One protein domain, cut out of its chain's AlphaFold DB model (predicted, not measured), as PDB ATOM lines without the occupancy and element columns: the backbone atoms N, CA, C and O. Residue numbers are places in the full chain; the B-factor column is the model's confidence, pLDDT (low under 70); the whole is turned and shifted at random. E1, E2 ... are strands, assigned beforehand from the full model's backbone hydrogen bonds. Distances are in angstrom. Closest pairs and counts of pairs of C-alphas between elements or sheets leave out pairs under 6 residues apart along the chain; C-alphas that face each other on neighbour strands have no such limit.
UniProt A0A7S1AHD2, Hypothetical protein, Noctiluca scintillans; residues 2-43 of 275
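This is residues 2 to 43 of the 275 residues of the protein "Hypothetical protein" of Noctiluca scintillans (UniProt A0A7S1AHD2). With little regular structure, this is a small sheet of three short strands in a meander, each the antiparallel neighbour of the one before, with a wide loop of residues 12 to 24 between E1 and E2. The 42 printed residues, 12 in named elements, hold E1, E2, E3, in that order also across the sheet, and no named helix; the class is all strand. The whole is loose, radius of gyration of the C-alphas 11.6 A, and flat, spanning 29 by 26 by 13 A.

Start at E1, residues 9 to 11, an edge strand; its hairpin partner E2, residues 25 to 29, is antiparallel at 154 degrees, with N 10 and O 26 2.9 A apart, within hydrogen-bond range. E2 and E3, residues 34 to 37, form a hairpin at 141 degrees; find N 27 and O 36, 2.8 A apart.

Find C-alpha 9 at (26.089, 11.902, -34.093), where E1 begins. E2 is 12.2 A long, E1 7.1 A. E3 runs 10.0 A to C-alpha 37 at (28.781, 2.914, -34.186).

The C-alphas farthest apart, Lys 17 and Ser 31, stand at 32.6 A. The printed part has no cut; E1 to E2 is a long link, E2 to E3 tight. Residues 2 to 4 are under pLDDT 70.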
ATOM      1  N   TRP A   2      32.027  31.000 -31.762       54.00
ATOM      2  CA  TRP A   2      31.182  29.928 -32.319       54.00
ATOM      3  C   TRP A   2      32.014  28.641 -32.499       54.00
ATOM      4  O   TRP A   2      31.803  27.877 -33.428       54.00
ATOM      5  N   SER A   3      33.043  28.439 -31.666       58.59
ATOM      6  CA  SER A   3      34.158  27.526 -31.957       58.59
ATOM      7  C   SER A   3      33.992  26.099 -31.425       58.59
ATOM      8  O   SER A   3      34.991  25.422 -31.179       58.59
ATOM      9  N   SER A   4      32.770  25.615 -31.224       67.31
ATOM     10  CA  SER A   4      32.572  24.194 -30.943       67.31
ATOM     11  C   SER A   4      31.367  23.677 -31.705       67.31
ATOM     12  O   SER A   4      30.242  23.722 -31.205       67.31
ATOM     13  N   ASP A   5      31.623  23.157 -32.902       77.19
ATOM     14  CA  ASP A   5      30.703  22.242 -33.571       77.19
ATOM     15  C   ASP A   5      30.631  20.961 -32.732       77.19
ATOM     16  O   ASP A   5      31.386  20.005 -32.915       77.19
ATOM     17  N   VAL A   6      29.757  20.974 -31.726       85.31
ATOM     18  CA  VAL A   6      29.464  19.800 -30.908       85.31
ATOM     19  C   VAL A   6      28.486  18.938 -31.695       85.31
ATOM     20  O   VAL A   6      27.304  19.255 -31.814       85.31
ATOM     21  N   CYS A   7      28.993  17.842 -32.250       90.38
ATOM     22  CA  CYS A   7      28.206  16.875 -33.003       90.38
ATOM     23  C   CYS A   7      27.842  15.675 -32.117       90.38
ATOM     24  O   CYS A   7      28.726  14.938 -31.680       90.38
ATOM     25  N   ASN A   8      26.547  15.441 -31.882       94.75
ATOM     26  CA  ASN A   8      26.071  14.289 -31.099       94.75
ATOM     27  C   ASN A   8      26.007  12.987 -31.910       94.75
ATOM     28  O   ASN A   8      25.977  11.903 -31.330       94.75
ATOM     29  N   GLY A   9      26.021  13.074 -33.239       95.19
ATOM     30  CA  GLY A   9      26.089  11.902 -34.093       95.19
ATOM     31  C   GLY A   9      26.253  12.246 -35.564       95.19
ATOM     32  O   GLY A   9      25.789  13.287 -36.024       95.19
ATOM     33  N   TYR A  10      26.918  11.362 -36.296       96.00
ATOM     34  CA  TYR A  10      27.132  11.498 -37.730       96.00
ATOM     35  C   TYR A  10      26.961  10.155 -38.428       96.00
ATOM     36  O   TYR A  10      27.153   9.095 -37.833       96.00
ATOM     37  N   ALA A  11      26.654  10.207 -39.715       96.44
ATOM     38  CA  ALA A  11      26.726   9.057 -40.592       96.44
ATOM     39  C   ALA A  11      27.507   9.444 -41.844       96.44
ATOM     40  O   ALA A  11      27.323  10.536 -42.388       96.44
ATOM     41  N   ASP A  12      28.376   8.552 -42.305       95.38
ATOM     42  CA  ASP A  12      29.050   8.744 -43.581       95.38
ATOM     43  C   ASP A  12      28.020   8.606 -44.700       95.38
ATOM     44  O   ASP A  12      27.364   7.575 -44.825       95.38
ATOM     45  N   ALA A  13      27.871   9.644 -45.526       93.06
ATOM     46  CA  ALA A  13      26.820   9.677 -46.539       93.06
ATOM     47  C   ALA A  13      26.950   8.548 -47.573       93.06
ATOM     48  O   ALA A  13      25.945   8.153 -48.147       93.06
ATOM     49  N   GLN A  14      28.163   8.043 -47.835       92.81
ATOM     50  CA  GLN A  14      28.429   6.941 -48.777       92.81
ATOM     51  C   GLN A  14      27.752   7.121 -50.154       92.81
ATOM     52  O   GLN A  14      27.285   6.161 -50.764       92.81
ATOM     53  N   ASN A  15      27.680   8.361 -50.655       92.19
ATOM     54  CA  ASN A  15      26.943   8.746 -51.872       92.19
ATOM     55  C   ASN A  15      25.428   8.468 -51.836       92.19
ATOM     56  O   ASN A  15      24.754   8.534 -52.867       92.19
ATOM     57  N   SER A  16      24.871   8.172 -50.665       91.75
ATOM     58  CA  SER A  16      23.436   8.071 -50.482       91.75
ATOM     59  C   SER A  16      22.775   9.420 -50.739       91.75
ATOM     60  O   SER A  16      23.180  10.453 -50.210       91.75
ATOM     61  N   LYS A  17      21.692   9.387 -51.517       89.75
ATOM     62  CA  LYS A  17      20.840  10.551 -51.783       89.75
ATOM     63  C   LYS A  17      19.957  10.930 -50.591       89.75
ATOM     64  O   LYS A  17      19.383  12.012 -50.596       89.75
ATOM     65  N   HIS A  18      19.799  10.035 -49.612       86.50
ATOM     66  CA  HIS A  18      18.904  10.237 -48.476       86.50
ATOM     67  C   HIS A  18      19.402   9.494 -47.219       86.50
ATOM     68  O   HIS A  18      19.832   8.340 -47.326       86.50
ATOM     69  N   PRO A  19      19.315  10.085 -46.013       87.25
ATOM     70  CA  PRO A  19      19.820   9.459 -44.785       87.25
ATOM     71  C   PRO A  19      19.124   8.142 -44.406       87.25
ATOM     72  O   PRO A  19      19.707   7.313 -43.717       87.25
ATOM     73  N   GLY A  20      17.899   7.922 -44.886       86.69
ATOM     74  CA  GLY A  20      17.142   6.688 -44.643       86.69
ATOM     75  C   GLY A  20      17.538   5.475 -45.492       86.69
ATOM     76  O   GLY A  20      16.934   4.419 -45.344       86.69
ATOM     77  N   ASN A  21      18.543   5.583 -46.366       86.69
ATOM     78  CA  ASN A  21      19.017   4.449 -47.170       86.69
ATOM     79  C   ASN A  21      20.050   3.599 -46.409       86.69
ATOM     80  O   ASN A  21      21.138   3.337 -46.916       86.69
ATOM     81  N   GLY A  22      19.728   3.203 -45.176       86.56
ATOM     82  CA  GLY A  22      20.560   2.281 -44.397       86.56
ATOM     83  C   GLY A  22      21.923   2.840 -43.979       86.56
ATOM     84  O   GLY A  22      22.875   2.073 -43.841       86.56
ATOM     85  N   LEU A  23      22.034   4.159 -43.788       93.06
ATOM     86  CA  LEU A  23      23.262   4.751 -43.264       93.06
ATOM     87  C   LEU A  23      23.536   4.273 -41.833       93.06
ATOM     88  O   LEU A  23      22.622   4.138 -41.019       93.06
ATOM     89  N   GLN A  24      24.813   4.052 -41.532       95.00
ATOM     90  CA  GLN A  24      25.285   3.664 -40.208       95.00
ATOM     91  C   GLN A  24      25.607   4.903 -39.378       95.00
ATOM     92  O   GLN A  24      26.436   5.724 -39.773       95.00
ATOM     93  N   TRP A  25      24.957   5.027 -38.225       95.62
ATOM     94  CA  TRP A  25      25.092   6.193 -37.363       95.62
ATOM     95  C   TRP A  25      26.126   5.951 -36.267       95.62
ATOM     96  O   TRP A  25      26.063   4.976 -35.519       95.62
ATOM     97  N   ASN A  26      27.084   6.865 -36.170       97.12
ATOM     98  CA  ASN A  26      28.040   6.945 -35.081       97.12
ATOM     99  C   ASN A  26      27.537   7.986 -34.081       97.12
ATOM    100  O   ASN A  26      27.398   9.156 -34.431       97.12
ATOM    101  N   ILE A  27      27.277   7.575 -32.843       97.44
ATOM    102  CA  ILE A  27      26.737   8.423 -31.776       97.44
ATOM    103  C   ILE A  27      27.838   8.735 -30.771       97.44
ATOM    104  O   ILE A  27      28.675   7.883 -30.471       97.44
ATOM    105  N   TRP A  28      27.874   9.968 -30.270       97.19
ATOM    106  CA  TRP A  28      28.857  10.379 -29.272       97.19
ATOM    107  C   TRP A  28      28.667   9.610 -27.958       97.19
ATOM    108  O   TRP A  28      27.648   9.753 -27.283       97.19
ATOM    109  N   ASP A  29      29.674   8.833 -27.557       97.00
ATOM    110  CA  ASP A  29      29.718   8.158 -26.262       97.00
ATOM    111  C   ASP A  29      30.644   8.931 -25.318       97.00
ATOM    112  O   ASP A  29      31.876   8.869 -25.414       97.00
ATOM    113  N   SER A  30      30.040   9.652 -24.370       95.19
ATOM    114  CA  SER A  30      30.770  10.481 -23.403       95.19
ATOM    115  C   SER A  30      31.671   9.664 -22.475       95.19
ATOM    116  O   SER A  30      32.687  10.179 -22.017       95.19
ATOM    117  N   SER A  31      31.348   8.390 -22.223       96.56
ATOM    118  CA  SER A  31      32.193   7.513 -21.401       96.56
ATOM    119  C   SER A  31      33.490   7.126 -22.117       96.56
ATOM    120  O   SER A  31      34.504   6.861 -21.473       96.56
ATOM    121  N   ARG A  32      33.468   7.124 -23.455       95.50
ATOM    122  CA  ARG A  32      34.607   6.768 -24.313       95.50
ATOM    123  C   ARG A  32      35.297   7.975 -24.941       95.50
ATOM    124  O   ARG A  32      36.348   7.798 -25.551       95.50
ATOM    125  N   GLY A  33      34.711   9.168 -24.830       96.19
ATOM    126  CA  GLY A  33      35.233  10.393 -25.435       96.19
ATOM    127  C   GLY A  33      35.357  10.311 -26.959       96.19
ATOM    128  O   GLY A  33      36.286  10.886 -27.522       96.19
ATOM    129  N   ARG A  34      34.481   9.543 -27.623       96.81
ATOM    130  CA  ARG A  34      34.464   9.389 -29.087       96.81
ATOM    131  C   ARG A  34      33.086   8.990 -29.597       96.81
ATOM    132  O   ARG A  34      32.294   8.409 -28.856       96.81
ATOM    133  N   HIS A  35      32.835   9.211 -30.884       97.94
ATOM    134  CA  HIS A  35      31.696   8.599 -31.560       97.94
ATOM    135  C   HIS A  35      31.906   7.094 -31.724       97.94
ATOM    136  O   HIS A  35      33.007   6.627 -32.029       97.94
ATOM    137  N   VAL A  36      30.844   6.331 -31.496       97.69
ATOM    138  CA  VAL A  36      30.816   4.878 -31.650       97.69
ATOM    139  C   VAL A  36      29.642   4.490 -32.529       97.69
ATOM    140  O   VAL A  36      28.573   5.087 -32.436       97.69
ATOM    141  N   LEU A  37      29.848   3.483 -33.375       97.12
ATOM    142  CA  LEU A  37      28.781   2.914 -34.186       97.12
ATOM    143  C   LEU A  37      27.660   2.395 -33.278       97.12
ATOM    144  O   LEU A  37      27.901   1.515 -32.448       97.12
ATOM    145  N   ASP A  38      26.453   2.915 -33.471       96.62
ATOM    146  CA  ASP A  38      25.255   2.471 -32.772       96.62
ATOM    147  C   ASP A  38      24.306   1.785 -33.759       96.62
ATOM    148  O   ASP A  38      23.579   2.425 -34.515       96.62
ATOM    149  N   LEU A  39      24.318   0.449 -33.751       91.81
ATOM    150  CA  LEU A  39      23.468  -0.369 -34.624       91.81
ATOM    151  C   LEU A  39      21.974  -0.283 -34.268       91.81
ATOM    152  O   LEU A  39      21.139  -0.749 -35.044       91.81
ATOM    153  N   SER A  40      21.635   0.272 -33.100       89.75
ATOM    154  CA  SER A  40      20.246   0.484 -32.687       89.75
ATOM    155  C   SER A  40      19.653   1.771 -33.262       89.75
ATOM    156  O   SER A  40      18.432   1.875 -33.386       89.75
ATOM    157  N   VAL A  41      20.496   2.724 -33.675       91.50
ATOM    158  CA  VAL A  41      20.052   3.951 -34.334       91.50
ATOM    159  C   VAL A  41      19.861   3.689 -35.819       91.50
ATOM    160  O   VAL A  41      20.798   3.413 -36.564       91.50
ATOM    161  N   GLN A  42      18.613   3.814 -36.253       87.94
ATOM    162  CA  GLN A  42      18.220   3.685 -37.647       87.94
ATOM    163  C   GLN A  42      17.484   4.945 -38.079       87.94
ATOM    164  O   GLN A  42      16.726   5.533 -37.307       87.94
ATOM    165  N   VAL A  43      17.685   5.341 -39.332       90.44
ATOM    166  CA  VAL A  43      16.893   6.395 -39.964       90.44
ATOM    167  C   VAL A  43      15.991   5.757 -40.995       90.44
ATOM    168  O   VAL A  43      16.433   4.967 -41.826       90.44
TER     169      VAL A  43